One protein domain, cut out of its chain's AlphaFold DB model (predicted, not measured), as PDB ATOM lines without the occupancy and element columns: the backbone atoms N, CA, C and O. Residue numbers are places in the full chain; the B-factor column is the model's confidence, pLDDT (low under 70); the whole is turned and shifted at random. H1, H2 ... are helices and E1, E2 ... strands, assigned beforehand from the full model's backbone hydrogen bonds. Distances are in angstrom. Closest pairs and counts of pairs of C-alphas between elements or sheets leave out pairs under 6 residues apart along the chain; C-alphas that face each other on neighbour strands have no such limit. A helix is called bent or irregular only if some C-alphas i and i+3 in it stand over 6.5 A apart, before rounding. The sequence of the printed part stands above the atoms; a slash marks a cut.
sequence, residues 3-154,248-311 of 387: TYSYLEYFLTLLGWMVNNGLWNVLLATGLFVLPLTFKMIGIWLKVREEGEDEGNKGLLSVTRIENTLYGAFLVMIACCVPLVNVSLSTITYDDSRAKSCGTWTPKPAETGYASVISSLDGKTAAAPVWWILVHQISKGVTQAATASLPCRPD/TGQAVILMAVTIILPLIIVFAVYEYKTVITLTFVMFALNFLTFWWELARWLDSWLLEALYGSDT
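This is residues 3 to 154 and 248 to 311 of the 387 residues of the protein "Membrane protein" of Photorhabdus luminescens (UniProt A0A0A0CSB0). Four helices, H1, H7, H8 and H6, lie side by side, each touching the next in that order, and the helical hairpin of H2 and H3 reaches out from one end at a steep angle. The turn of that hairpin, residues 50 to 55, sticks out there, and at the far end residues 302 to 311, of which 302 to 307 belong to H8, stick out too. A small antiparallel sheet, order E1 - E2, packs on H1, while the short helices H4 and H5 lie near H6 and H1. The printed part has 216 residues with eight named helices and two named strands, in the order H1 H2 H3 E1 H4 H5 E2 H6 H7 H8, and is mostly helix. It is loose, with a radius of gyration of the C-alphas of 23.2 A, and flat, spanning 86 by 47 by 20 A.

H1, residues 6 to 29, touches H7, residues 249 to 267, at a shallow tilt of 16 degrees, the same way; the closest C-alphas, of Glu 8 and Ala 251, are 4.6 A apart. H2, residues 31 to 49, and H3, residues 57 to 79, form a helical hairpin, closest at the C-alphas of Trp 44 and Ser 61, 6.1 A. E1, residues 84 to 86, and E2, residues 125 to 127, are antiparallel neighbours, with N 86 and O 125 at 2.7 A and N 127 and O 84 at 2.8 A, within hydrogen-bond range. H4, residues 96 to 100, is close to but not clearly touching H6, residues 129 to 147, with the closest C-alphas, of Arg 97 and Ala 147, 6.9 A apart. H5, residues 114 to 120, is close to but not clearly touching H1, with the closest C-alphas, of Phe 10 and Ile 117, 7.8 A apart. H6 touches H8, residues 272 to 307, at a shallow tilt of 18 degrees, the same way, closest at the C-alphas of Ser 138 and Phe 283, 5.2 A. H7 and H8 form a helical hairpin at 13 degrees, closest at the C-alphas of Leu 254 and Leu 285, 7.0 A. H1 and H6 are apart. Every O i to N i+4 pair is within hydrogen-bond range in H3, H4, H5 and H6, against 19 of 20 in H1, 13 of 15 in H2, 13 of 15 in H7 and 29 of 32 in H8.

H1 begins at C-alpha 6, (13.016, 0.990, 49.845), and is 35.6 A long; H2 is 28.2 A, H3 32.6 A, H6 27.0 A and H7 26.8 A. H2 and H7 are irregular, with C-alphas 32 and 35 7.0 A apart and C-alphas 259 and 262 7.4 A apart. H8, 52.5 A, ends at C-alpha 307, (42.884, -7.021, 62.736), and has a kink of 26 degrees near residue 286.

The farthest C-alphas, of Glu 52 and Asp 310, are 85.9 A apart. Residues 155 to 247 are not printed, and C-alphas 154 and 248 are 17.0 A apart across the cut. Of the links printed whole, H4 to H5 is long, with 13 residues. Mean pLDDT of the printed part is 82.2; 39 residues are under 70, among them 97 to 115 and 302 to 311.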
ATOM      1  N   THR A   3      14.077  -1.741  41.712       82.00
ATOM      2  CA  THR A   3      14.746  -0.888  42.720       82.00
ATOM      3  C   THR A   3      15.479  -1.709  43.771       82.00
ATOM      4  O   THR A   3      14.995  -2.776  44.147       82.00
ATOM      5  N   TYR A   4      16.598  -1.185  44.284       74.75
ATOM      6  CA  TYR A   4      17.465  -1.888  45.251       74.75
ATOM      7  C   TYR A   4      17.319  -1.394  46.693       74.75
ATOM      8  O   TYR A   4      17.793  -2.028  47.630       74.75
ATOM      9  N   SER A   5      16.653  -0.255  46.884       75.56
ATOM     10  CA  SER A   5      16.398   0.347  48.191       75.56
ATOM     11  C   SER A   5      14.921   0.693  48.327       75.56
ATOM     12  O   SER A   5      14.289   1.118  47.357       75.56
ATOM     13  N   TYR A   6      14.382   0.567  49.540       75.38
ATOM     14  CA  TYR A   6      13.016   0.990  49.845       75.38
ATOM     15  C   TYR A   6      12.809   2.478  49.552       75.38
ATOM     16  O   TYR A   6      11.797   2.859  48.977       75.38
ATOM     17  N   LEU A   7      13.792   3.330  49.859       77.31
ATOM     18  CA  LEU A   7      13.672   4.758  49.567       77.31
ATOM     19  C   LEU A   7      13.574   5.010  48.055       77.31
ATOM     20  O   LEU A   7      12.761   5.811  47.606       77.31
ATOM     21  N   GLU A   8      14.369   4.296  47.257       82.81
ATOM     22  CA  GLU A   8      14.304   4.383  45.798       82.81
ATOM     23  C   GLU A   8      12.949   3.922  45.252       82.81
ATOM     24  O   GLU A   8      12.393   4.563  44.360       82.81
ATOM     25  N   TYR A   9      12.384   2.862  45.822       81.56
ATOM     26  CA  TYR A   9      11.062   2.363  45.459       81.56
ATOM     27  C   TYR A   9       9.974   3.449  45.556       81.56
ATOM     28  O   TYR A   9       9.184   3.613  44.628       81.56
ATOM     29  N   PHE A  10       9.973   4.265  46.616       82.69
ATOM     30  CA  PHE A  10       9.001   5.361  46.764       82.69
ATOM     31  C   PHE A  10       9.346   6.585  45.918       82.69
ATOM     32  O   PHE A  10       8.482   7.170  45.260       82.69
ATOM     33  N   LEU A  11      10.619   6.986  45.932       86.75
ATOM     34  CA  LEU A  11      11.058   8.216  45.279       86.75
ATOM     35  C   LEU A  11      11.043   8.111  43.749       86.75
ATOM     36  O   LEU A  11      10.889   9.127  43.077       86.75
ATOM     37  N   THR A  12      11.141   6.904  43.187       88.62
ATOM     38  CA  THR A  12      10.966   6.692  41.743       88.62
ATOM     39  C   THR A  12       9.536   6.990  41.298       88.62
ATOM     40  O   THR A  12       9.368   7.728  40.328       88.62
ATOM     41  N   LEU A  13       8.504   6.516  42.014       88.81
ATOM     42  CA  LEU A  13       7.120   6.899  41.699       88.81
ATOM     43  C   LEU A  13       6.922   8.409  41.867       88.81
ATOM     44  O   LEU A  13       6.379   9.063  40.977       88.81
ATOM     45  N   LEU A  14       7.357   8.962  43.003       89.69
ATOM     46  CA  LEU A  14       7.166  10.379  43.303       89.69
ATOM     47  C   LEU A  14       7.859  11.280  42.266       89.69
ATOM     48  O   LEU A  14       7.275  12.266  41.820       89.69
ATOM     49  N   GLY A  15       9.061  10.905  41.822       90.75
ATOM     50  CA  GLY A  15       9.788  11.602  40.764       90.75
ATOM     51  C   GLY A  15       9.011  11.648  39.448       90.75
ATOM     52  O   GLY A  15       8.887  12.719  38.852       90.75
ATOM     53  N   TRP A  16       8.426  10.523  39.021       92.81
ATOM     54  CA  TRP A  16       7.591  10.485  37.816       92.81
ATOM     55  C   TRP A  16       6.277  11.245  37.979       92.81
ATOM     56  O   TRP A  16       5.869  11.945  37.059       92.81
ATOM     57  N   MET A  17       5.649  11.190  39.152       90.94
ATOM     58  CA  MET A  17       4.410  11.922  39.422       90.94
ATOM     59  C   MET A  17       4.597  13.436  39.268       90.94
ATOM     60  O   MET A  17       3.810  14.101  38.592       90.94
ATOM     61  N   VAL A  18       5.667  13.982  39.852       92.62
ATOM     62  CA  VAL A  18       6.001  15.406  39.718       92.62
ATOM     63  C   VAL A  18       6.425  15.733  38.281       92.62
ATOM     64  O   VAL A  18       6.004  16.756  37.743       92.62
ATOM     65  N   ASN A  19       7.194  14.854  37.627       94.00
ATOM     66  CA  ASN A  19       7.564  14.995  36.215       94.00
ATOM     67  C   ASN A  19       6.324  15.111  35.309       94.00
ATOM     68  O   ASN A  19       6.245  16.043  34.511       94.00
ATOM     69  N   ASN A  20       5.321  14.242  35.481       92.75
ATOM     70  CA  ASN A  20       4.067  14.327  34.731       92.75
ATOM     71  C   ASN A  20       3.340  15.649  34.978       92.75
ATOM     72  O   ASN A  20       2.841  16.251  34.031       92.75
ATOM     73  N   GLY A  21       3.307  16.119  36.229       91.50
ATOM     74  CA  GLY A  21       2.756  17.430  36.567       91.50
ATOM     75  C   GLY A  21       3.436  18.562  35.791       91.50
ATOM     76  O   GLY A  21       2.756  19.363  35.153       91.50
ATOM     77  N   LEU A  22       4.772  18.589  35.774       92.38
ATOM     78  CA  LEU A  22       5.551  19.583  35.025       92.38
ATOM     79  C   LEU A  22       5.332  19.478  33.511       92.38
ATOM     80  O   LEU A  22       5.143  20.496  32.844       92.38
ATOM     81  N   TRP A  23       5.317  18.263  32.961       92.25
ATOM     82  CA  TRP A  23       5.065  18.042  31.538       92.25
ATOM     83  C   TRP A  23       3.661  18.496  31.122       92.25
ATOM     84  O   TRP A  23       3.502  19.149  30.094       92.25
ATOM     85  N   ASN A  24       2.647  18.253  31.953       92.19
ATOM     86  CA  ASN A  24       1.285  18.721  31.699       92.19
ATOM     87  C   ASN A  24       1.186  20.252  31.695       92.19
ATOM     88  O   ASN A  24       0.476  20.811  30.863       92.19
ATOM     89  N   VAL A  25       1.926  20.942  32.568       93.69
ATOM     90  CA  VAL A  25       2.009  22.413  32.543       93.69
ATOM     91  C   VAL A  25       2.656  22.900  31.244       93.69
ATOM     92  O   VAL A  25       2.160  23.842  30.624       93.69
ATOM     93  N   LEU A  26       3.728  22.246  30.787       92.25
ATOM     94  CA  LEU A  26       4.379  22.570  29.514       92.25
ATOM     95  C   LEU A  26       3.445  22.368  28.313       92.25
ATOM     96  O   LEU A  26       3.429  23.209  27.414       92.25
ATOM     97  N   LEU A  27       2.654  21.290  28.313       92.06
ATOM     98  CA  LEU A  27       1.646  21.026  27.285       92.06
ATOM     99  C   LEU A  27       0.520  22.065  27.314       92.06
ATOM    100  O   LEU A  27       0.192  22.630  26.275       92.06
ATOM    101  N   ALA A  28      -0.036  22.358  28.493       93.75
ATOM    102  CA  ALA A  28      -1.150  23.295  28.652       93.75
ATOM    103  C   ALA A  28      -0.780  24.736  28.270       93.75
ATOM    104  O   ALA A  28      -1.605  25.470  27.732       93.75
ATOM    105  N   THR A  29       0.464  25.143  28.530       94.06
ATOM    106  CA  THR A  29       0.969  26.484  28.188       94.06
ATOM    107  C   THR A  29       1.512  26.587  26.763       94.06
ATOM    108  O   THR A  29       1.761  27.692  26.288       94.06
ATOM    109  N   GLY A  30       1.754  25.462  26.081       91.06
ATOM    110  CA  GLY A  30       2.438  25.433  24.786       91.06
ATOM    111  C   GLY A  30       3.930  25.798  24.851       91.06
ATOM    112  O   GLY A  30       4.588  25.877  23.811       91.06
ATOM    113  N   LEU A  31       4.498  25.981  26.053       90.75
ATOM    114  CA  LEU A  31       5.893  26.393  26.256       90.75
ATOM    115  C   LEU A  31       6.892  25.380  25.678       90.75
ATOM    116  O   LEU A  31       7.992  25.754  25.279       90.75
ATOM    117  N   PHE A  32       6.498  24.108  25.564       91.19
ATOM    118  CA  PHE A  32       7.338  23.056  24.992       91.19
ATOM    119  C   PHE A  32       7.724  23.312  23.518       91.19
ATOM    120  O   PHE A  32       8.772  22.843  23.074       91.19
ATOM    121  N   VAL A  33       6.922  24.067  22.756       91.75
ATOM    122  CA  VAL A  33       7.167  24.347  21.327       91.75
ATOM    123  C   VAL A  33       8.089  25.554  21.123       91.75
ATOM    124  O   VAL A  33       8.782  25.639  20.111       91.75
ATOM    125  N   LEU A  34       8.146  26.475  22.090       92.38
ATOM    126  CA  LEU A  34       8.846  27.756  21.943       92.38
ATOM    127  C   LEU A  34      10.349  27.628  21.631       92.38
ATOM    128  O   LEU A  34      10.819  28.275  20.697       92.38
ATOM    129  N   PRO A  35      11.141  26.790  22.324       91.69
ATOM    130  CA  PRO A  35      12.561  26.658  21.993       91.69
ATOM    131  C   PRO A  35      12.787  26.123  20.572       91.69
ATOM    132  O   PRO A  35      13.746  26.509  19.900       91.69
ATOM    133  N   LEU A  36      11.879  25.266  20.088       92.62
ATOM    134  CA  LEU A  36      11.938  24.715  18.739       92.62
ATOM    135  C   LEU A  36      11.659  25.795  17.689       92.62
ATOM    136  O   LEU A  36      12.399  25.888  16.712       92.62
ATOM    137  N   THR A  37      10.658  26.654  17.901       92.62
ATOM    138  CA  THR A  37      10.356  27.753  16.967       92.62
ATOM    139  C   THR A  37      11.489  28.771  16.902       92.62
ATOM    140  O   THR A  37      11.872  29.177  15.805       92.62
ATOM    141  N   PHE A  38      12.107  29.123  18.034       94.19
ATOM    142  CA  PHE A  38      13.286  29.996  18.034       94.19
ATOM    143  C   PHE A  38      14.464  29.389  17.264       94.19
ATOM    144  O   PHE A  38      15.098  30.084  16.470       94.19
ATOM    145  N   LYS A  39      14.736  28.089  17.431       93.00
ATOM    146  CA  LYS A  39      15.794  27.399  16.673       93.00
ATOM    147  C   LYS A  39      15.509  27.384  15.174       93.00
ATOM    148  O   LYS A  39      16.422  27.593  14.380       93.00
ATOM    149  N   MET A  40      14.253  27.186  14.788       92.69
ATOM    150  CA  MET A  40      13.816  27.218  13.392       92.69
ATOM    151  C   MET A  40      14.030  28.594  12.752       92.69
ATOM    152  O   MET A  40      14.620  28.683  11.676       92.69
ATOM    153  N   ILE A  41      13.631  29.668  13.442       93.62
ATOM    154  CA  ILE A  41      13.892  31.050  13.008       93.62
ATOM    155  C   ILE A  41      15.403  31.307  12.932       93.62
ATOM    156  O   ILE A  41      15.872  31.902  11.966       93.62
ATOM    157  N   GLY A  42      16.179  30.812  13.900       91.44
ATOM    158  CA  GLY A  42      17.637  30.939  13.910       91.44
ATOM    159  C   GLY A  42      18.318  30.266  12.713       91.44
ATOM    160  O   GLY A  42      19.199  30.863  12.099       91.44
ATOM    161  N   ILE A  43      17.887  29.058  12.329       90.88
ATOM    162  CA  ILE A  43      18.385  28.376  11.120       90.88
ATOM    163  C   ILE A  43      18.025  29.181   9.870       90.88
ATOM    164  O   ILE A  43      18.867  29.361   8.990       90.88
ATOM    165  N   TRP A  44      16.794  29.687   9.800       89.75
ATOM    166  CA  TRP A  44      16.330  30.486   8.672       89.75
ATOM    167  C   TRP A  44      17.115  31.797   8.509       89.75
ATOM    168  O   TRP A  44      17.526  32.124   7.395       89.75
ATOM    169  N   LEU A  45      17.383  32.517   9.606       91.25
ATOM    170  CA  LEU A  45      18.223  33.720   9.597       91.25
ATOM    171  C   LEU A  45      19.664  33.394   9.188       91.25
ATOM    172  O   LEU A  45      20.212  34.060   8.318       91.25
ATOM    173  N   LYS A  46      20.243  32.317   9.730       89.44
ATOM    174  CA  LYS A  46      21.612  31.902   9.404       89.44
ATOM    175  C   LYS A  46      21.799  31.604   7.913       89.44
ATOM    176  O   LYS A  46      22.775  32.041   7.323       89.44
ATOM    177  N   VAL A  47      20.849  30.908   7.286       88.62
ATOM    178  CA  VAL A  47      20.911  30.615   5.838       88.62
ATOM    179  C   VAL A  47      20.740  31.882   4.987       88.62
ATOM    180  O   VAL A  47      21.225  31.943   3.859       88.62
ATOM    181  N   ARG A  48      20.081  32.925   5.510       85.44
ATOM    182  CA  ARG A  48      20.007  34.231   4.834       85.44
ATOM    183  C   ARG A  48      21.319  35.013   4.889       85.44
ATOM    184  O   ARG A  48      21.586  35.763   3.956       85.44
ATOM    185  N   GLU A  49      22.097  34.845   5.952       86.81
ATOM    186  CA  GLU A  49      23.403  35.493   6.133       86.81
ATOM    187  C   GLU A  49      24.525  34.816   5.325       86.81
ATOM    188  O   GLU A  49      25.553  35.435   5.063       86.81
ATOM    189  N   GLU A  50      24.335  33.563   4.900       85.06
ATOM    190  CA  GLU A  50      25.296  32.820   4.077       85.06
ATOM    191  C   GLU A  50      25.440  33.435   2.664       85.06
ATOM    192  O   GLU A  50      24.477  33.947   2.082       85.06
ATOM    193  N   GLY A  51      26.663  33.414   2.111       77.38
ATOM    194  CA  GLY A  51      27.012  33.988   0.801       77.38
ATOM    195  C   GLY A  51      26.396  33.242  -0.393       77.38
ATOM    196  O   GLY A  51      25.717  32.232  -0.230       77.38
ATOM    197  N   GLU A  52      26.590  33.748  -1.615       76.06
ATOM    198  CA  GLU A  52      26.086  33.087  -2.840       76.06
ATOM    199  C   GLU A  52      26.784  31.747  -3.147       76.06
ATOM    200  O   GLU A  52      26.226  30.917  -3.863       76.06
ATOM    201  N   ASP A  53      27.942  31.494  -2.533       78.44
ATOM    202  CA  ASP A  53      28.781  30.308  -2.761       78.44
ATOM    203  C   ASP A  53      28.167  28.984  -2.247       78.44
ATOM    204  O   ASP A  53      28.620  27.904  -2.618       78.44
ATOM    205  N   GLU A  54      27.111  29.040  -1.424       74.62
ATOM    206  CA  GLU A  54      26.413  27.867  -0.854       74.62
ATOM    207  C   GLU A  54      25.287  27.321  -1.768       74.62
ATOM    208  O   GLU A  54      24.652  26.308  -1.462       74.62
ATOM    209  N   GLY A  55      25.019  27.962  -2.913       77.69
ATOM    210  CA  GLY A  55      24.007  27.518  -3.879       77.69
ATOM    211  C   GLY A  55      22.563  27.893  -3.503       77.69
ATOM    212  O   GLY A  55      22.285  28.997  -3.029       77.69
ATOM    213  N   ASN A  56      21.589  27.009  -3.772       84.50
ATOM    214  CA  ASN A  56      20.164  27.306  -3.558       84.50
ATOM    215  C   ASN A  56      19.802  27.360  -2.060       84.50
ATOM    216  O   ASN A  56      19.444  26.352  -1.444       84.50
ATOM    217  N   LYS A  57      19.810  28.578  -1.507       79.88
ATOM    218  CA  LYS A  57      19.493  28.887  -0.101       79.88
ATOM    219  C   LYS A  57      18.114  28.386   0.343       79.88
ATOM    220  O   LYS A  57      17.942  27.986   1.493       79.88
ATOM    221  N   GLY A  58      17.131  28.366  -0.564       82.00
ATOM    222  CA  GLY A  58      15.784  27.870  -0.273       82.00
ATOM    223  C   GLY A  58      15.799  26.383   0.068       82.00
ATOM    224  O   GLY A  58      15.359  25.996   1.150       82.00
ATOM    225  N   LEU A  59      16.391  25.571  -0.809       85.94
ATOM    226  CA  LEU A  59      16.502  24.124  -0.611       85.94
ATOM    227  C   LEU A  59      17.352  23.786   0.624       85.94
ATOM    228  O   LEU A  59      16.959  22.950   1.431       85.94
ATOM    229  N   LEU A  60      18.468  24.496   0.823       86.12
ATOM    230  CA  LEU A  60      19.347  24.302   1.978       86.12
ATOM    231  C   LEU A  60      18.635  24.585   3.311       86.12
ATOM    232  O   LEU A  60      18.788  23.826   4.272       86.12
ATOM    233  N   SER A  61      17.840  25.660   3.372       88.31
ATOM    234  CA  SER A  61      17.092  26.020   4.580       88.31
ATOM    235  C   SER A  61      16.059  24.959   4.957       88.31
ATOM    236  O   SER A  61      15.995  24.578   6.126       88.31
ATOM    237  N   VAL A  62      15.317  24.436   3.974       90.50
ATOM    238  CA  VAL A  62      14.292  23.406   4.184       90.50
ATOM    239  C   VAL A  62      14.932  22.124   4.698       90.50
ATOM    240  O   VAL A  62      14.513  21.637   5.741       90.50
ATOM    241  N   THR A  63      16.007  21.641   4.070       90.25
ATOM    242  CA  THR A  63      16.677  20.404   4.498       90.25
ATOM    243  C   THR A  63      17.256  20.510   5.917       90.25
ATOM    244  O   THR A  63      17.163  19.571   6.710       90.25
ATOM    245  N   ARG A  64      17.841  21.661   6.293       89.81
ATOM    246  CA  ARG A  64      18.363  21.882   7.662       89.81
ATOM    247  C   ARG A  64      17.238  21.926   8.705       89.81
ATOM    248  O   ARG A  64      17.388  21.391   9.810       89.81
ATOM    249  N   ILE A  65      16.124  22.560   8.352       92.06
ATOM    250  CA  ILE A  65      14.907  22.628   9.162       92.06
ATOM    251  C   ILE A  65      14.298  21.233   9.345       92.06
ATOM    252  O   ILE A  65      14.017  20.830  10.471       92.06
ATOM    253  N   GLU A  66      14.145  20.482   8.259       92.62
ATOM    254  CA  GLU A  66      13.552  19.149   8.225       92.62
ATOM    255  C   GLU A  66      14.335  18.172   9.108       92.62
ATOM    256  O   GLU A  66      13.764  17.558  10.010       92.62
ATOM    257  N   ASN A  67      15.664  18.136   8.973       90.25
ATOM    258  CA  ASN A  67      16.523  17.330   9.844       90.25
ATOM    259  C   ASN A  67      16.387  17.712  11.326       90.25
ATOM    260  O   ASN A  67      16.409  16.846  12.205       90.25
ATOM    261  N   THR A  68      16.237  19.007  11.620       91.00
ATOM    262  CA  THR A  68      16.043  19.489  12.995       91.00
ATOM    263  C   THR A  68      14.690  19.049  13.550       91.00
ATOM    264  O   THR A  68      14.623  18.602  14.697       91.00
ATOM    265  N   LEU A  69      13.626  19.134  12.748       92.81
ATOM    266  CA  LEU A  69      12.282  18.710  13.129       92.81
ATOM    267  C   LEU A  69      12.198  17.198  13.330       92.81
ATOM    268  O   LEU A  69      11.666  16.765  14.349       92.81
ATOM    269  N   TYR A  70      12.766  16.394  12.428       93.12
ATOM    270  CA  TYR A  70      12.787  14.938  12.573       93.12
ATOM    271  C   TYR A  70      13.540  14.496  13.826       93.12
ATOM    272  O   TYR A  70      13.031  13.671  14.588       93.12
ATOM    273  N   GLY A  71      14.708  15.090  14.092       91.44
ATOM    274  CA  GLY A  71      15.456  14.819  15.318       91.44
ATOM    275  C   GLY A  71      14.665  15.183  16.578       91.44
ATOM    276  O   GLY A  71      14.552  14.367  17.493       91.44
ATOM    277  N   ALA A  72      14.072  16.380  16.608       92.62
ATOM    278  CA  ALA A  72      13.291  16.850  17.750       92.62
ATOM    279  C   ALA A  72      12.023  16.011  17.985       92.62
ATOM    280  O   ALA A  72      11.695  15.697  19.128       92.62
ATOM    281  N   PHE A  73      11.333  15.610  16.915       92.12
ATOM    282  CA  PHE A  73      10.125  14.791  16.981       92.12
ATOM    283  C   PHE A  73      10.404  13.406  17.572       92.12
ATOM    284  O   PHE A  73       9.690  12.959  18.472       92.12
ATOM    285  N   LEU A  74      11.486  12.754  17.132       92.38
ATOM    286  CA  LEU A  74      11.897  11.449  17.650       92.38
ATOM    287  C   LEU A  74      12.239  11.540  19.147       92.38
ATOM    288  O   LEU A  74      11.754  10.740  19.951       92.38
ATOM    289  N   VAL A  75      13.003  12.565  19.542       93.56
ATOM    290  CA  VAL A  75      13.329  12.823  20.953       93.56
ATOM    291  C   VAL A  75      12.068  13.067  21.782       93.56
ATOM    292  O   VAL A  75      11.945  12.511  22.871       93.56
ATOM    293  N   MET A  76      11.114  13.843  21.273       91.31
ATOM    294  CA  MET A  76       9.874  14.148  21.983       91.31
ATOM    295  C   MET A  76       9.051  12.883  22.258       91.31
ATOM    296  O   MET A  76       8.684  12.639  23.410       91.31
ATOM    297  N   ILE A  77       8.821  12.044  21.243       91.62
ATOM    298  CA  ILE A  77       8.072  10.787  21.397       91.62
ATOM    299  C   ILE A  77       8.775   9.844  22.375       91.62
ATOM    300  O   ILE A  77       8.137   9.289  23.267       91.62
ATOM    301  N   ALA A  78      10.086   9.660  22.225       90.94
ATOM    302  CA  ALA A  78      10.819   8.676  23.010       90.94
ATOM    303  C   ALA A  78      11.048   9.116  24.468       90.94
ATOM    304  O   ALA A  78      10.985   8.284  25.379       90.94
ATOM    305  N   CYS A  79      11.335  10.405  24.691       92.00
ATOM    306  CA  CYS A  79      11.879  10.915  25.954       92.00
ATOM    307  C   CYS A  79      10.952  11.858  26.724       92.00
ATOM    308  O   CYS A  79      11.220  12.088  27.902       92.00
ATOM    309  N   CYS A  80       9.918  12.424  26.098       89.25
ATOM    310  CA  CYS A  80       9.040  13.404  26.746       89.25
ATOM    311  C   CYS A  80       7.605  12.903  26.889       89.25
ATOM    312  O   CYS A  80       6.977  13.177  27.906       89.25
ATOM    313  N   VAL A  81       7.087  12.156  25.910       89.50
ATOM    314  CA  VAL A  81       5.712  11.649  25.966       89.50
ATOM    315  C   VAL A  81       5.623  10.489  26.970       89.50
ATOM    316  O   VAL A  81       6.279   9.459  26.785       89.50
ATOM    317  N   PRO A  82       4.816  10.618  28.037       88.31
ATOM    318  CA  PRO A  82       4.679   9.576  29.042       88.31
ATOM    319  C   PRO A  82       3.692   8.504  28.556       88.31
ATOM    320  O   PRO A  82       2.480   8.680  28.642       88.31
ATOM    321  N   LEU A  83       4.210   7.402  28.007       87.38
ATOM    322  CA  LEU A  83       3.394   6.347  27.381       87.38
ATOM    323  C   LEU A  83       3.130   5.143  28.291       87.38
ATOM    324  O   LEU A  83       2.160   4.419  28.081       87.38
ATOM    325  N   VAL A  84       3.997   4.892  29.272       88.38
ATOM    326  CA  VAL A  84       3.946   3.670  30.081       88.38
ATOM    327  C   VAL A  84       3.602   4.018  31.518       88.38
ATOM    328  O   VAL A  84       4.320   4.778  32.160       88.38
ATOM    329  N   ASN A  85       2.532   3.426  32.038       87.56
ATOM    330  CA  ASN A  85       2.106   3.648  33.415       87.56
ATOM    331  C   ASN A  85       3.097   3.029  34.414       87.56
ATOM    332  O   ASN A  85       3.515   1.880  34.278       87.56
ATOM    333  N   VAL A  86       3.435   3.810  35.433       83.50
ATOM    334  CA  VAL A  86       4.282   3.463  36.569       83.50
ATOM    335  C   VAL A  86       3.458   3.657  37.841       83.50
ATOM    336  O   VAL A  86       3.048   4.762  38.186       83.50
ATOM    337  N   SER A  87       3.208   2.562  38.541       79.25
ATOM    338  CA  SER A  87       2.558   2.491  39.854       79.25
ATOM    339  C   SER A  87       3.412   1.668  40.820       79.25
ATOM    340  O   SER A  87       4.276   0.903  40.379       79.25
ATOM    341  N   LEU A  88       3.131   1.744  42.126       74.31
ATOM    342  CA  LEU A  88       3.789   0.887  43.125       74.31
ATOM    343  C   LEU A  88       3.688  -0.605  42.761       74.31
ATOM    344  O   LEU A  88       4.654  -1.332  42.913       74.31
ATOM    345  N   SER A  89       2.570  -1.055  42.186       69.31
ATOM    346  CA  SER A  89       2.401  -2.452  41.761       69.31
ATOM    347  C   SER A  89       3.262  -2.868  40.558       69.31
ATOM    348  O   SER A  89       3.502  -4.055  40.361       69.31
ATOM    349  N   THR A  90       3.730  -1.915  39.748       75.69
ATOM    350  CA  THR A  90       4.592  -2.179  38.574       75.69
ATOM    351  C   THR A  90       6.087  -2.058  38.872       75.69
ATOM    352  O   THR A  90       6.926  -2.507  38.081       75.69
ATOM    353  N   ILE A  91       6.442  -1.416  39.989       80.19
ATOM    354  CA  ILE A  91       7.822  -1.325  40.453       80.19
ATOM    355  C   ILE A  91       8.110  -2.586  41.261       80.19
ATOM    356  O   ILE A  91       7.332  -2.995  42.112       80.19
ATOM    357  N   THR A  92       9.233  -3.231  40.970       80.25
ATOM    358  CA  THR A  92       9.633  -4.471  41.641       80.25
ATOM    359  C   THR A  92      10.846  -4.192  42.514       80.25
ATOM    360  O   THR A  92      11.841  -3.632  42.052       80.25
ATOM    361  N   TYR A  93      10.753  -4.540  43.795       79.44
ATOM    362  CA  TYR A  93      11.916  -4.561  44.674       79.44
ATOM    363  C   TYR A  93      12.716  -5.831  44.382       79.44
ATOM    364  O   TYR A  93      12.153  -6.926  44.413       79.44
ATOM    365  N   ASP A  94      13.995  -5.678  44.047       77.56
ATOM    366  CA  ASP A  94      14.859  -6.808  43.720       77.56
ATOM    367  C   ASP A  94      15.545  -7.339  44.986       77.56
ATOM    368  O   ASP A  94      16.405  -6.681  45.571       77.56
ATOM    369  N   ASP A  95      15.157  -8.547  45.397       70.19
ATOM    370  CA  ASP A  95      15.684  -9.255  46.566       70.19
ATOM    371  C   ASP A  95      16.782 -10.277  46.212       70.19
ATOM    372  O   ASP A  95      17.285 -10.988  47.087       70.19
ATOM    373  N   SER A  96      17.188 -10.364  44.938       70.94
ATOM    374  CA  SER A  96      18.134 -11.379  44.451       70.94
ATOM    375  C   SER A  96      19.490 -11.328  45.157       70.94
ATOM    376  O   SER A  96      20.056 -12.373  45.489       70.94
ATOM    377  N   ARG A  97      19.995 -10.125  45.465       65.81
ATOM    378  CA  ARG A  97      21.258  -9.957  46.200       65.81
ATOM    379  C   ARG A  97      21.135 -10.420  47.649       65.81
ATOM    380  O   ARG A  97      22.006 -11.152  48.114       65.81
ATOM    381  N   ALA A  98      20.055 -10.040  48.332       64.50
ATOM    382  CA  ALA A  98      19.793 -10.454  49.708       64.50
ATOM    383  C   ALA A  98      19.731 -11.990  49.805       64.50
ATOM    384  O   ALA A  98      20.463 -12.597  50.586       64.50
ATOM    385  N   LYS A  99      19.004 -12.630  48.875       63.59
ATOM    386  CA  LYS A  99      18.967 -14.094  48.727       63.59
ATOM    387  C   LYS A  99      20.349 -14.706  48.510       63.59
ATOM    388  O   LYS A  99      20.686 -15.682  49.172       63.59
ATOM    389  N   SER A 100      21.162 -14.135  47.616       62.97
ATOM    390  CA  SER A 100      22.516 -14.644  47.340       62.97
ATOM    391  C   SER A 100      23.464 -14.525  48.538       62.97
ATOM    392  O   SER A 100      24.352 -15.356  48.699       62.97
ATOM    393  N   CYS A 101      23.249 -13.526  49.397       57.78
ATOM    394  CA  CYS A 101      24.052 -13.289  50.592       57.78
ATOM    395  C   CYS A 101      23.457 -13.898  51.870       57.78
ATOM    396  O   CYS A 101      23.986 -13.652  52.952       57.78
ATOM    397  N   GLY A 102      22.378 -14.682  51.767       50.81
ATOM    398  CA  GLY A 102      21.729 -15.316  52.917       50.81
ATOM    399  C   GLY A 102      21.084 -14.329  53.896       50.81
ATOM    400  O   GLY A 102      20.778 -14.708  55.024       50.81
ATOM    401  N   THR A 103      20.880 -13.073  53.489       53.78
ATOM    402  CA  THR A 103      20.198 -12.057  54.291       53.78
ATOM    403  C   THR A 103      18.729 -11.994  53.888       53.78
ATOM    404  O   THR A 103      18.377 -12.010  52.710       53.78
ATOM    405  N   TRP A 104      17.841 -11.960  54.879       45.69
ATOM    406  CA  TRP A 104      16.409 -11.846  54.635       45.69
ATOM    407  C   TRP A 104      15.998 -10.372  54.660       45.69
ATOM    408  O   TRP A 104      16.298  -9.664  55.620       45.69
ATOM    409  N   THR A 105      15.322  -9.912  53.606       59.88
ATOM    410  CA  THR A 105      14.760  -8.557  53.509       59.88
ATOM    411  C   THR A 105      13.240  -8.640  53.326       59.88
ATOM    412  O   THR A 105      12.801  -9.322  52.391       59.88
ATOM    413  N   PRO A 106      12.433  -7.981  54.176       61.94
ATOM    414  CA  PRO A 106      10.975  -7.957  54.038       61.94
ATOM    415  C   PRO A 106      10.531  -7.287  52.730       61.94
ATOM    416  O   PRO A 106      11.250  -6.498  52.124       61.94
ATOM    417  N   LYS A 107       9.312  -7.573  52.263       66.69
ATOM    418  CA  LYS A 107       8.756  -6.818  51.128       66.69
ATOM    419  C   LYS A 107       8.447  -5.383  51.564       66.69
ATOM    420  O   LYS A 107       8.025  -5.206  52.702       66.69
ATOM    421  N   PRO A 108       8.513  -4.377  50.667       66.12
ATOM    422  CA  PRO A 108       8.231  -2.980  51.019       66.12
ATOM    423  C   PRO A 108       6.918  -2.772  51.801       66.12
ATOM    424  O   PRO A 108       6.880  -1.960  52.722       66.12
ATOM    425  N   ALA A 109       5.865  -3.538  51.483       64.62
ATOM    426  CA  ALA A 109       4.553  -3.487  52.141       64.62
ATOM    427  C   ALA A 109       4.533  -3.991  53.598       64.62
ATOM    428  O   ALA A 109       3.623  -3.651  54.346       64.62
ATOM    429  N   GLU A 110       5.523  -4.785  53.997       64.00
ATOM    430  CA  GLU A 110       5.640  -5.407  55.323       64.00
ATOM    431  C   GLU A 110       6.652  -4.665  56.221       64.00
ATOM    432  O   GLU A 110       6.951  -5.108  57.330       64.00
ATOM    433  N   THR A 111       7.168  -3.528  55.744       66.56
ATOM    434  CA  THR A 111       8.127  -2.667  56.456       66.56
ATOM    435  C   THR A 111       7.427  -1.506  57.169       66.56
ATOM    436  O   THR A 111       6.259  -1.202  56.908       66.56
ATOM    437  N   GLY A 112       8.163  -0.763  58.005       63.72
ATOM    438  CA  GLY A 112       7.689   0.494  58.610       63.72
ATOM    439  C   GLY A 112       7.245   1.579  57.606       63.72
ATOM    440  O   GLY A 112       6.618   2.562  58.001       63.72
ATOM    441  N   TYR A 113       7.502   1.399  56.304       66.81
ATOM    442  CA  TYR A 113       7.041   2.286  55.229       66.81
ATOM    443  C   TYR A 113       5.611   1.995  54.730       66.81
ATOM    444  O   TYR A 113       5.158   2.629  53.775       66.81
ATOM    445  N   ALA A 114       4.866   1.085  55.369       64.50
ATOM    446  CA  ALA A 114       3.488   0.753  54.993       64.50
ATOM    447  C   ALA A 114       2.546   1.978  54.937       64.50
ATOM    448  O   ALA A 114       1.692   2.063  54.054       64.50
ATOM    449  N   SER A 115       2.730   2.964  55.823       66.69
ATOM    450  CA  SER A 115       1.960   4.220  55.818       66.69
ATOM    451  C   SER A 115       2.267   5.117  54.609       66.69
ATOM    452  O   SER A 115       1.394   5.823  54.111       66.69
ATOM    453  N   VAL A 116       3.503   5.076  54.102       71.06
ATOM    454  CA  VAL A 116       3.908   5.798  52.887       71.06
ATOM    455  C   VAL A 116       3.319   5.111  51.657       71.06
ATOM    456  O   VAL A 116       2.810   5.790  50.766       71.06
ATOM    457  N   ILE A 117       3.311   3.775  51.640       70.12
ATOM    458  CA  ILE A 117       2.666   2.974  50.592       70.12
ATOM    459  C   ILE A 117       1.184   3.304  50.503       70.12
ATOM    460  O   ILE A 117       0.725   3.629  49.418       70.12
ATOM    461  N   SER A 118       0.459   3.291  51.624       69.88
ATOM    462  CA  SER A 118      -0.979   3.579  51.623       69.88
ATOM    463  C   SER A 118      -1.299   5.012  51.182       69.88
ATOM    464  O   SER A 118      -2.307   5.233  50.520       69.88
ATOM    465  N   SER A 119      -0.424   5.983  51.476       75.88
ATOM    466  CA  SER A 119      -0.588   7.374  51.019       75.88
ATOM    467  C   SER A 119      -0.386   7.566  49.508       75.88
ATOM    468  O   SER A 119      -0.952   8.482  48.910       75.88
ATOM    469  N   LEU A 120       0.430   6.706  48.894       73.38
ATOM    470  CA  LEU A 120       0.738   6.704  47.462       73.38
ATOM    471  C   LEU A 120      -0.103   5.675  46.693       73.38
ATOM    472  O   LEU A 120      -0.047   5.633  45.462       73.38
ATOM    473  N   ASP A 121      -0.879   4.857  47.402       66.88
ATOM    474  CA  ASP A 121      -1.710   3.817  46.818       66.88
ATOM    475  C   ASP A 121      -2.841   4.436  45.985       66.88
ATOM    476  O   ASP A 121      -3.430   5.462  46.331       66.88
ATOM    477  N   GLY A 122      -3.086   3.863  44.808       70.88
ATOM    478  CA  GLY A 122      -4.006   4.422  43.811       70.88
ATOM    479  C   GLY A 122      -3.496   5.654  43.047       70.88
ATOM    480  O   GLY A 122      -4.184   6.125  42.138       70.88
ATOM    481  N   LYS A 123      -2.294   6.177  43.339       79.19
ATOM    482  CA  LYS A 123      -1.647   7.185  42.486       79.19
ATOM    483  C   LYS A 123      -0.781   6.512  41.426       79.19
ATOM    484  O   LYS A 123       0.076   5.683  41.722       79.19
ATOM    485  N   THR A 124      -0.977   6.909  40.174       83.81
ATOM    486  CA  THR A 124      -0.214   6.407  39.029       83.81
ATOM    487  C   THR A 124       0.503   7.553  38.340       83.81
ATOM    488  O   THR A 124      -0.085   8.609  38.107       83.81
ATOM    489  N   ALA A 125       1.761   7.329  37.992       88.38
ATOM    490  CA  ALA A 125       2.524   8.184  37.100       88.38
ATOM    491  C   ALA A 125       2.674   7.485  35.743       88.38
ATOM    492  O   ALA A 125       2.351   6.307  35.611       88.38
ATOM    493  N   ALA A 126       3.172   8.183  34.733       89.75
ATOM    494  CA  ALA A 126       3.530   7.584  33.457       89.75
ATOM    495  C   ALA A 126       4.925   8.055  33.038       89.75
ATOM    496  O   ALA A 126       5.243   9.239  33.107       89.75
ATOM    497  N   ALA A 127       5.768   7.123  32.609       91.25
ATOM    498  CA  ALA A 127       7.138   7.395  32.209       91.25
ATOM    499  C   ALA A 127       7.323   7.186  30.693       91.25
ATOM    500  O   ALA A 127       6.675   6.316  30.095       91.25
ATOM    501  N   PRO A 128       8.200   7.970  30.043       93.94
ATOM    502  CA  PRO A 128       8.563   7.756  28.648       93.94
ATOM    503  C   PRO A 128       9.349   6.457  28.448       93.94
ATOM    504  O   PRO A 128      10.114   6.020  29.315       93.94
ATOM    505  N   VAL A 129       9.193   5.868  27.264       92.12
ATOM    506  CA  VAL A 129       9.761   4.554  26.916       92.12
ATOM    507  C   VAL A 129      11.285   4.551  27.033       92.12
ATOM    508  O   VAL A 129      11.855   3.600  27.571       92.12
ATOM    509  N   TRP A 130      11.946   5.628  26.590       93.69
ATOM    510  CA  TRP A 130      13.404   5.735  26.634       93.69
ATOM    511  C   TRP A 130      13.949   5.604  28.058       93.69
ATOM    512  O   TRP A 130      14.855   4.815  28.313       93.69
ATOM    513  N   TRP A 131      13.361   6.322  29.017       93.38
ATOM    514  CA  TRP A 131      13.859   6.343  30.394       93.38
ATOM    515  C   TRP A 131      13.587   5.048  31.143       93.38
ATOM    516  O   TRP A 131      14.403   4.650  31.971       93.38
ATOM    517  N   ILE A 132      12.496   4.352  30.822       91.50
ATOM    518  CA  ILE A 132      12.252   3.007  31.349       91.50
ATOM    519  C   ILE A 132      13.325   2.046  30.850       91.50
ATOM    520  O   ILE A 132      13.900   1.313  31.653       91.50
ATOM    521  N   LEU A 133      13.616   2.059  29.548       92.69
ATOM    522  CA  LEU A 133      14.649   1.209  28.961       92.69
ATOM    523  C   LEU A 133      16.008   1.490  29.607       92.69
ATOM    524  O   LEU A 133      16.654   0.567  30.106       92.69
ATOM    525  N   VAL A 134      16.410   2.762  29.668       93.31
ATOM    526  CA  VAL A 134      17.673   3.187  30.291       93.31
ATOM    527  C   VAL A 134      17.736   2.746  31.746       93.31
ATOM    528  O   VAL A 134      18.762   2.230  32.184       93.31
ATOM    529  N   HIS A 135      16.648   2.904  32.494       91.75
ATOM    530  CA  HIS A 135      16.588   2.489  33.886       91.75
ATOM    531  C   HIS A 135      16.771   0.975  34.036       91.75
ATOM    532  O   HIS A 135      17.601   0.548  34.830       91.75
ATOM    533  N   GLN A 136      16.055   0.155  33.260       90.69
ATOM    534  CA  GLN A 136      16.164  -1.306  33.344       90.69
ATOM    535  C   GLN A 136      17.567  -1.801  32.969       90.69
ATOM    536  O   GLN A 136      18.119  -2.647  33.670       90.69
ATOM    537  N   ILE A 137      18.174  -1.240  31.917       93.50
ATOM    538  CA  ILE A 137      19.553  -1.575  31.528       93.50
ATOM    539  C   ILE A 137      20.534  -1.155  32.624       93.50
ATOM    540  O   ILE A 137      21.364  -1.958  33.044       93.50
ATOM    541  N   SER A 138      20.420   0.079  33.121       92.69
ATOM    542  CA  SER A 138      21.316   0.599  34.159       92.69
ATOM    543  C   SER A 138      21.244  -0.251  35.420       92.69
ATOM    544  O   SER A 138      22.272  -0.635  35.969       92.69
ATOM    545  N   LYS A 139      20.027  -0.609  35.843       89.00
ATOM    546  CA  LYS A 139      19.794  -1.504  36.972       89.00
ATOM    547  C   LYS A 139      20.404  -2.879  36.722       89.00
ATOM    548  O   LYS A 139      21.185  -3.325  37.559       89.00
ATOM    549  N   GLY A 140      20.128  -3.510  35.583       88.75
ATOM    550  CA  GLY A 140      20.671  -4.831  35.256       88.75
ATOM    551  C   GLY A 140      22.202  -4.881  35.281       88.75
ATOM    552  O   GLY A 140      22.776  -5.776  35.895       88.75
ATOM    553  N   VAL A 141      22.869  -3.884  34.690       91.62
ATOM    554  CA  VAL A 141      24.342  -3.781  34.693       91.62
ATOM    555  C   VAL A 141      24.881  -3.575  36.104       91.62
ATOM    556  O   VAL A 141      25.808  -4.269  36.518       91.62
ATOM    557  N   THR A 142      24.281  -2.655  36.861       89.50
ATOM    558  CA  THR A 142      24.626  -2.427  38.262       89.50
ATOM    559  C   THR A 142      24.531  -3.712  39.082       89.50
ATOM    560  O   THR A 142      25.448  -4.009  39.840       89.50
ATOM    561  N   GLN A 143      23.452  -4.482  38.922       83.75
ATOM    562  CA  GLN A 143      23.241  -5.706  39.692       83.75
ATOM    563  C   GLN A 143      24.230  -6.804  39.315       83.75
ATOM    564  O   GLN A 143      24.744  -7.506  40.180       83.75
ATOM    565  N   ALA A 144      24.539  -6.939  38.026       88.31
ATOM    566  CA  ALA A 144      25.570  -7.865  37.579       88.31
ATOM    567  C   ALA A 144      26.948  -7.500  38.168       88.31
ATOM    568  O   ALA A 144      27.689  -8.384  38.595       88.31
ATOM    569  N   ALA A 145      27.269  -6.204  38.250       89.19
ATOM    570  CA  ALA A 145      28.517  -5.721  38.838       89.19
ATOM    571  C   ALA A 145      28.561  -5.871  40.371       89.19
ATOM    572  O   ALA A 145      29.597  -6.218  40.933       89.19
ATOM    573  N   THR A 146      27.455  -5.646  41.083       83.00
ATOM    574  CA  THR A 146      27.407  -5.879  42.538       83.00
ATOM    575  C   THR A 146      27.435  -7.368  42.868       83.00
ATOM    576  O   THR A 146      28.040  -7.754  43.867       83.00
ATOM    577  N   ALA A 147      26.858  -8.221  42.015       81.88
ATOM    578  CA  ALA A 147      26.877  -9.671  42.179       81.88
ATOM    579  C   ALA A 147      28.295 -10.266  42.149       81.88
ATOM    580  O   ALA A 147      28.527 -11.279  42.807       81.88
ATOM    581  N   SER A 148      29.258  -9.629  41.467       87.12
ATOM    582  CA  SER A 148      30.657 -10.085  41.472       87.12
ATOM    583  C   SER A 148      31.392  -9.827  42.791       87.12
ATOM    584  O   SER A 148      32.469 -10.377  43.005       87.12
ATOM    585  N   LEU A 149      30.838  -8.996  43.682       81.56
ATOM    586  CA  LEU A 149      31.423  -8.750  44.999       81.56
ATOM    587  C   LEU A 149      31.059  -9.898  45.961       81.56
ATOM    588  O   LEU A 149      29.879 -10.258  46.044       81.56
ATOM    589  N   PRO A 150      32.013 -10.445  46.737       77.00
ATOM    590  CA  PRO A 150      31.718 -11.428  47.779       77.00
ATOM    591  C   PRO A 150      30.763 -10.878  48.845       77.00
ATOM    592  O   PRO A 150      30.866  -9.720  49.249       77.00
ATOM    593  N   CYS A 151      29.859 -11.719  49.344       65.62
ATOM    594  CA  CYS A 151      28.998 -11.376  50.473       65.62
ATOM    595  C   CYS A 151      29.828 -11.360  51.767       65.62
ATOM    596  O   CYS A 151      30.327 -12.397  52.201       65.62
ATOM    597  N   ARG A 152      29.999 -10.183  52.375       58.03
ATOM    598  CA  ARG A 152      30.636  -9.988  53.688       58.03
ATOM    599  C   ARG A 152      29.675  -9.179  54.571       58.03
ATOM    600  O   ARG A 152      29.082  -8.229  54.058       58.03
ATOM    601  N   PRO A 153      29.486  -9.541  55.851       54.91
ATOM    602  CA  PRO A 153      28.720  -8.717  56.775       54.91
ATOM    603  C   PRO A 153      29.466  -7.403  57.034       54.91
ATOM    604  O   PRO A 153      30.693  -7.395  57.116       54.91
ATOM    605  N   ASP A 154      28.729  -6.301  57.158       48.06
ATOM    606  CA  ASP A 154      29.304  -4.997  57.488       48.06
ATOM    607  C   ASP A 154      29.823  -5.009  58.938       48.06
ATOM    608  O   ASP A 154      29.048  -4.984  59.896       48.06
ATOM    609  N   THR A 248      20.613   6.565  51.607       54.31
ATOM    610  CA  THR A 248      19.535   7.523  51.312       54.31
ATOM    611  C   THR A 248      19.880   8.534  50.212       54.31
ATOM    612  O   THR A 248      18.981   9.062  49.561       54.31
ATOM    613  N   GLY A 249      21.165   8.792  49.941       64.31
ATOM    614  CA  GLY A 249      21.579   9.873  49.033       64.31
ATOM    615  C   GLY A 249      21.213   9.655  47.559       64.31
ATOM    616  O   GLY A 249      20.754  10.574  46.885       64.31
ATOM    617  N   GLN A 250      21.371   8.434  47.044       77.81
ATOM    618  CA  GLN A 250      21.196   8.150  45.614       77.81
ATOM    619  C   GLN A 250      19.758   8.323  45.130       77.81
ATOM    620  O   GLN A 250      19.523   8.904  44.074       77.81
ATOM    621  N   ALA A 251      18.805   7.805  45.906       79.50
ATOM    622  CA  ALA A 251      17.394   7.796  45.548       79.50
ATOM    623  C   ALA A 251      16.848   9.225  45.413       79.50
ATOM    624  O   ALA A 251      16.099   9.524  44.485       79.50
ATOM    625  N   VAL A 252      17.291  10.128  46.295       82.94
ATOM    626  CA  VAL A 252      16.931  11.551  46.250       82.94
ATOM    627  C   VAL A 252      17.508  12.225  45.005       82.94
ATOM    628  O   VAL A 252      16.803  12.979  44.337       82.94
ATOM    629  N   ILE A 253      18.763  11.927  44.651       84.88
ATOM    630  CA  ILE A 253      19.399  12.492  43.453       84.88
ATOM    631  C   ILE A 253      18.699  11.988  42.184       84.88
ATOM    632  O   ILE A 253      18.376  12.788  41.309       84.88
ATOM    633  N   LEU A 254      18.411  10.687  42.089       86.56
ATOM    634  CA  LEU A 254      17.695  10.106  40.947       86.56
ATOM    635  C   LEU A 254      16.289  10.692  40.796       86.56
ATOM    636  O   LEU A 254      15.879  11.014  39.680       86.56
ATOM    637  N   MET A 255      15.574  10.897  41.902       89.00
ATOM    638  CA  MET A 255      14.288  11.592  41.897       89.00
ATOM    639  C   MET A 255      14.433  13.026  41.379       89.00
ATOM    640  O   MET A 255      13.708  13.411  40.465       89.00
ATOM    641  N   ALA A 256      15.381  13.803  41.910       88.81
ATOM    642  CA  ALA A 256      15.600  15.184  41.487       88.81
ATOM    643  C   ALA A 256      15.925  15.281  39.987       88.81
ATOM    644  O   ALA A 256      15.334  16.103  39.289       88.81
ATOM    645  N   VAL A 257      16.799  14.404  39.475       89.75
ATOM    646  CA  VAL A 257      17.133  14.335  38.043       89.75
ATOM    647  C   VAL A 257      15.914  13.954  37.206       89.75
ATOM    648  O   VAL A 257      15.672  14.565  36.168       89.75
ATOM    649  N   THR A 258      15.107  12.999  37.670       91.38
ATOM    650  CA  THR A 258      13.875  12.588  36.982       91.38
ATOM    651  C   THR A 258      12.870  13.738  36.903       91.38
ATOM    652  O   THR A 258      12.242  13.917  35.865       91.38
ATOM    653  N   ILE A 259      12.746  14.562  37.945       92.81
ATOM    654  CA  ILE A 259      11.834  15.716  37.974       92.81
ATOM    655  C   ILE A 259      12.231  16.781  36.943       92.81
ATOM    656  O   ILE A 259      11.381  17.278  36.207       92.81
ATOM    657  N   ILE A 260      13.517  17.133  36.873       90.81
ATOM    658  CA  ILE A 260      14.009  18.205  35.987       90.81
ATOM    659  C   ILE A 260      14.174  17.763  34.528       90.81
ATOM    660  O   ILE A 260      14.361  18.598  33.644       90.81
ATOM    661  N   LEU A 261      14.101  16.460  34.264       91.38
ATOM    662  CA  LEU A 261      14.333  15.847  32.963       91.38
ATOM    663  C   LEU A 261      13.567  16.512  31.796       91.38
ATOM    664  O   LEU A 261      14.221  16.900  30.823       91.38
ATOM    665  N   PRO A 262      12.232  16.712  31.853       89.50
ATOM    666  CA  PRO A 262      11.486  17.351  30.770       89.50
ATOM    667  C   PRO A 262      11.936  18.795  30.534       89.50
ATOM    668  O   PRO A 262      12.014  19.230  29.389       89.50
ATOM    669  N   LEU A 263      12.299  19.525  31.592       90.62
ATOM    670  CA  LEU A 263      12.756  20.911  31.482       90.62
ATOM    671  C   LEU A 263      14.101  20.996  30.758       90.62
ATOM    672  O   LEU A 263      14.259  21.817  29.858       90.62
ATOM    673  N   ILE A 264      15.053  20.120  31.099       91.44
ATOM    674  CA  ILE A 264      16.368  20.097  30.443       91.44
ATOM    675  C   ILE A 264      16.213  19.817  28.947       91.44
ATOM    676  O   ILE A 264      16.841  20.494  28.137       91.44
ATOM    677  N   ILE A 265      15.370  18.854  28.564       91.75
ATOM    678  CA  ILE A 265      15.181  18.490  27.152       91.75
ATOM    679  C   ILE A 265      14.534  19.636  26.365       91.75
ATOM    680  O   ILE A 265      14.959  19.918  25.243       91.75
ATOM    681  N   VAL A 266      13.560  20.327  26.964       91.69
ATOM    682  CA  VAL A 266      12.920  21.510  26.369       91.69
ATOM    683  C   VAL A 266      13.939  22.635  26.170       91.69
ATOM    684  O   VAL A 266      14.069  23.150  25.059       91.69
ATOM    685  N   PHE A 267      14.719  22.985  27.200       89.69
ATOM    686  CA  PHE A 267      15.750  24.027  27.091       89.69
ATOM    687  C   PHE A 267      16.889  23.650  26.139       89.69
ATOM    688  O   PHE A 267      17.465  24.521  25.493       89.69
ATOM    689  N   ALA A 268      17.180  22.359  25.997       90.00
ATOM    690  CA  ALA A 268      18.141  21.840  25.031       90.00
ATOM    691  C   ALA A 268      17.574  21.702  23.607       90.00
ATOM    692  O   ALA A 268      18.225  21.121  22.738       90.00
ATOM    693  N   VAL A 269      16.361  22.203  23.358       92.44
ATOM    694  CA  VAL A 269      15.690  22.171  22.054       92.44
ATOM    695  C   VAL A 269      15.660  20.765  21.448       92.44
ATOM    696  O   VAL A 269      15.911  20.575  20.254       92.44
ATOM    697  N   TYR A 270      15.392  19.769  22.296       92.88
ATOM    698  CA  TYR A 270      15.264  18.365  21.901       92.88
ATOM    699  C   TYR A 270      16.489  17.823  21.144       92.88
ATOM    700  O   TYR A 270      16.369  16.966  20.270       92.88
ATOM    701  N   GLU A 271      17.690  18.329  21.441       90.31
ATOM    702  CA  GLU A 271      18.910  17.842  20.804       90.31
ATOM    703  C   GLU A 271      19.250  16.422  21.286       90.31
ATOM    704  O   GLU A 271      19.410  16.168  22.482       90.31
ATOM    705  N   TYR A 272      19.429  15.489  20.343       89.06
ATOM    706  CA  TYR A 272      19.759  14.090  20.640       89.06
ATOM    707  C   TYR A 272      21.048  13.945  21.463       89.06
ATOM    708  O   TYR A 272      21.141  13.062  22.315       89.06
ATOM    709  N   LYS A 273      22.029  14.840  21.273       88.38
ATOM    710  CA  LYS A 273      23.269  14.848  22.063       88.38
ATOM    711  C   LYS A 273      22.981  15.018  23.551       88.38
ATOM    712  O   LYS A 273      23.599  14.336  24.361       88.38
ATOM    713  N   THR A 274      22.014  15.862  23.907       89.12
ATOM    714  CA  THR A 274      21.608  16.079  25.301       89.12
ATOM    715  C   THR A 274      20.901  14.858  25.881       89.12
ATOM    716  O   THR A 274      21.121  14.503  27.033       89.12
ATOM    717  N   VAL A 275      20.088  14.157  25.090       91.06
ATOM    718  CA  VAL A 275      19.460  12.902  25.538       91.06
ATOM    719  C   VAL A 275      20.516  11.840  25.834       91.06
ATOM    720  O   VAL A 275      20.437  11.153  26.854       91.06
ATOM    721  N   ILE A 276      21.534  11.730  24.979       89.69
ATOM    722  CA  ILE A 276      22.650  10.803  25.177       89.69
ATOM    723  C   ILE A 276      23.422  11.168  26.451       89.69
ATOM    724  O   ILE A 276      23.657  10.296  27.285       89.69
ATOM    725  N   THR A 277      23.765  12.445  26.662       87.06
ATOM    726  CA  THR A 277      24.470  12.862  27.887       87.06
ATOM    727  C   THR A 277      23.639  12.604  29.143       87.06
ATOM    728  O   THR A 277      24.171  12.072  30.113       87.06
ATOM    729  N   LEU A 278      22.333  12.890  29.124       89.81
ATOM    730  CA  LEU A 278      21.422  12.584  30.231       89.81
ATOM    731  C   LEU A 278      21.300  11.078  30.491       89.81
ATOM    732  O   LEU A 278      21.249  10.657  31.644       89.81
ATOM    733  N   THR A 279      21.309  10.259  29.440       91.25
ATOM    734  CA  THR A 279      21.308   8.792  29.552       91.25
ATOM    735  C   THR A 279      22.554   8.301  30.283       91.25
ATOM    736  O   THR A 279      22.444   7.505  31.215       91.25
ATOM    737  N   PHE A 280      23.731   8.835  29.937       89.25
ATOM    738  CA  PHE A 280      24.972   8.535  30.651       89.25
ATOM    739  C   PHE A 280      24.949   9.012  32.102       89.25
ATOM    740  O   PHE A 280      25.412   8.285  32.974       89.25
ATOM    741  N   VAL A 281      24.384  10.189  32.386       87.75
ATOM    742  CA  VAL A 281      24.232  10.682  33.766       87.75
ATOM    743  C   VAL A 281      23.324   9.756  34.579       87.75
ATOM    744  O   VAL A 281      23.680   9.373  35.690       87.75
ATOM    745  N   MET A 282      22.181   9.342  34.027       88.69
ATOM    746  CA  MET A 282      21.266   8.409  34.693       88.69
ATOM    747  C   MET A 282      21.924   7.052  34.942       88.69
ATOM    748  O   MET A 282      21.800   6.504  36.039       88.69
ATOM    749  N   PHE A 283      22.664   6.528  33.963       91.12
ATOM    750  CA  PHE A 283      23.447   5.306  34.128       91.12
ATOM    751  C   PHE A 283      24.503   5.458  35.229       91.12
ATOM    752  O   PHE A 283      24.563   4.646  36.148       91.12
ATOM    753  N   ALA A 284      25.282   6.538  35.187       89.25
ATOM    754  CA  ALA A 284      26.333   6.828  36.152       89.25
ATOM    755  C   ALA A 284      25.811   6.884  37.586       89.25
ATOM    756  O   ALA A 284      26.406   6.277  38.474       89.25
ATOM    757  N   LEU A 285      24.684   7.573  37.790       88.00
ATOM    758  CA  LEU A 285      24.019   7.667  39.083       88.00
ATOM    759  C   LEU A 285      23.506   6.310  39.553       88.00
ATOM    760  O   LEU A 285      23.639   6.000  40.730       88.00
ATOM    761  N   ASN A 286      22.949   5.485  38.664       88.94
ATOM    762  CA  ASN A 286      22.525   4.124  39.003       88.94
ATOM    763  C   ASN A 286      23.708   3.227  39.394       88.94
ATOM    764  O   ASN A 286      23.590   2.429  40.328       88.94
ATOM    765  N   PHE A 287      24.850   3.400  38.730       90.81
ATOM    766  CA  PHE A 287      26.075   2.637  38.963       90.81
ATOM    767  C   PHE A 287      26.816   3.029  40.253       90.81
ATOM    768  O   PHE A 287      27.669   2.284  40.724       90.81
ATOM    769  N   LEU A 288      26.467   4.150  40.897       87.06
ATOM    770  CA  LEU A 288      27.049   4.533  42.194       87.06
ATOM    771  C   LEU A 288      26.813   3.504  43.307       87.06
ATOM    772  O   LEU A 288      27.662   3.353  44.183       87.06
ATOM    773  N   THR A 289      25.706   2.761  43.244       83.75
ATOM    774  CA  THR A 289      25.459   1.604  44.126       83.75
ATOM    775  C   THR A 289      26.643   0.648  44.161       83.75
ATOM    776  O   THR A 289      27.096   0.311  45.250       83.75
ATOM    777  N   PHE A 290      27.190   0.266  43.003       87.81
ATOM    778  CA  PHE A 290      28.347  -0.618  42.917       87.81
ATOM    779  C   PHE A 290      29.544  -0.051  43.678       87.81
ATOM    780  O   PHE A 290      30.161  -0.765  44.461       87.81
ATOM    781  N   TRP A 291      29.837   1.238  43.518       87.44
ATOM    782  CA  TRP A 291      30.956   1.878  44.206       87.44
ATOM    783  C   TRP A 291      30.774   1.927  45.722       87.44
ATOM    784  O   TRP A 291      31.739   1.730  46.456       87.44
ATOM    785  N   TRP A 292      29.553   2.142  46.211       81.69
ATOM    786  CA  TRP A 292      29.280   2.087  47.649       81.69
ATOM    787  C   TRP A 292      29.269   0.664  48.209       81.69
ATOM    788  O   TRP A 292      29.620   0.478  49.371       81.69
ATOM    789  N   GLU A 293      28.841  -0.331  47.430       81.06
ATOM    790  CA  GLU A 293      28.979  -1.749  47.794       81.06
ATOM    791  C   GLU A 293      30.454  -2.156  47.840       81.06
ATOM    792  O   GLU A 293      30.896  -2.772  48.804       81.06
ATOM    793  N   LEU A 294      31.241  -1.744  46.844       85.88
ATOM    794  CA  LEU A 294      32.682  -1.973  46.798       85.88
ATOM    795  C   LEU A 294      33.380  -1.311  47.988       85.88
ATOM    796  O   LEU A 294      34.230  -1.940  48.610       85.88
ATOM    797  N   ALA A 295      33.005  -0.074  48.330       82.94
ATOM    798  CA  ALA A 295      33.534   0.613  49.501       82.94
ATOM    799  C   ALA A 295      33.226  -0.163  50.791       82.94
ATOM    800  O   ALA A 295      34.147  -0.404  51.559       82.94
ATOM    801  N   ARG A 296      31.982  -0.628  50.995       75.88
ATOM    802  CA  ARG A 296      31.598  -1.468  52.155       75.88
ATOM    803  C   ARG A 296      32.363  -2.781  52.217       75.88
ATOM    804  O   ARG A 296      32.805  -3.197  53.289       75.88
ATOM    805  N   TRP A 297      32.514  -3.431  51.071       77.88
ATOM    806  CA  TRP A 297      33.247  -4.681  50.974       77.88
ATOM    807  C   TRP A 297      34.730  -4.484  51.298       77.88
ATOM    808  O   TRP A 297      35.282  -5.232  52.102       77.88
ATOM    809  N   LEU A 298      35.363  -3.463  50.714       81.56
ATOM    810  CA  LEU A 298      36.780  -3.173  50.916       81.56
ATOM    811  C   LEU A 298      37.059  -2.696  52.347       81.56
ATOM    812  O   LEU A 298      38.070  -3.088  52.915       81.56
ATOM    813  N   ASP A 299      36.145  -1.916  52.932       73.00
ATOM    814  CA  ASP A 299      36.154  -1.505  54.344       73.00
ATOM    815  C   ASP A 299      36.179  -2.740  55.266       73.00
ATOM    816  O   ASP A 299      37.122  -2.954  56.028       73.00
ATOM    817  N   SER A 300      35.211  -3.645  55.092       63.75
ATOM    818  CA  SER A 300      35.124  -4.882  55.881       63.75
ATOM    819  C   SER A 300      36.332  -5.806  55.667       63.75
ATOM    820  O   SER A 300      36.840  -6.395  56.619       63.75
ATOM    821  N   TRP A 301      36.823  -5.919  54.430       70.94
ATOM    822  CA  TRP A 301      37.999  -6.731  54.108       70.94
ATOM    823  C   TRP A 301      39.280  -6.176  54.730       70.94
ATOM    824  O   TRP A 301      40.068  -6.943  55.275       70.94
ATOM    825  N   LEU A 302      39.487  -4.858  54.674       68.12
ATOM    826  CA  LEU A 302      40.665  -4.217  55.251       68.12
ATOM    827  C   LEU A 302      40.672  -4.397  56.770       68.12
ATOM    828  O   LEU A 302      41.703  -4.758  57.334       68.12
ATOM    829  N   LEU A 303      39.517  -4.232  57.420       62.81
ATOM    830  CA  LEU A 303      39.373  -4.489  58.852       62.81
ATOM    831  C   LEU A 303      39.760  -5.921  59.229       62.81
ATOM    832  O   LEU A 303      40.505  -6.124  60.184       62.81
ATOM    833  N   GLU A 304      39.308  -6.915  58.474       58.84
ATOM    834  CA  GLU A 304      39.669  -8.310  58.724       58.84
ATOM    835  C   GLU A 304      41.143  -8.602  58.420       58.84
ATOM    836  O   GLU A 304      41.803  -9.293  59.189       58.84
ATOM    837  N   ALA A 305      41.690  -8.046  57.341       64.81
ATOM    838  CA  ALA A 305      43.090  -8.237  56.978       64.81
ATOM    839  C   ALA A 305      44.052  -7.601  57.995       64.81
ATOM    840  O   ALA A 305      45.112  -8.162  58.266       64.81
ATOM    841  N   LEU A 306      43.688  -6.446  58.562       60.00
ATOM    842  CA  LEU A 306      44.528  -5.700  59.501       60.00
ATOM    843  C   LEU A 306      44.377  -6.186  60.950       60.00
ATOM    844  O   LEU A 306      45.345  -6.165  61.703       60.00
ATOM    845  N   TYR A 307      43.183  -6.636  61.349       54.03
ATOM    846  CA  TYR A 307      42.884  -7.021  62.736       54.03
ATOM    847  C   TYR A 307      42.602  -8.522  62.933       54.03
ATOM    848  O   TYR A 307      42.300  -8.936  64.051       54.03
ATOM    849  N   GLY A 308      42.702  -9.344  61.885       48.06
ATOM    850  CA  GLY A 308      42.418 -10.784  61.922       48.06
ATOM    851  C   GLY A 308      43.593 -11.695  62.303       48.06
ATOM    852  O   GLY A 308      43.400 -12.907  62.357       48.06
ATOM    853  N   SER A 309      44.798 -11.164  62.557       46.38
ATOM    854  CA  SER A 309      45.982 -11.957  62.934       46.38
ATOM    855  C   SER A 309      46.309 -11.884  64.434       46.38
ATOM    856  O   SER A 309      46.256 -10.819  65.049       46.38
ATOM    857  N   ASP A 310      46.764 -13.006  65.011       44.62
ATOM    858  CA  ASP A 310      47.177 -13.135  66.427       44.62
ATOM    859  C   ASP A 310      48.316 -12.180  66.851       44.62
ATOM    860  O   ASP A 310      48.575 -11.975  68.039       44.62
ATOM    861  N   THR A 311      49.009 -11.568  65.888       44.97
ATOM    862  CA  THR A 311      50.087 -10.594  66.112       44.97
ATOM    863  C   THR A 311      49.584  -9.224  66.575       44.97
ATOM    864  O   THR A 311      50.331  -8.500  67.233       44.97
TER     865      THR A 311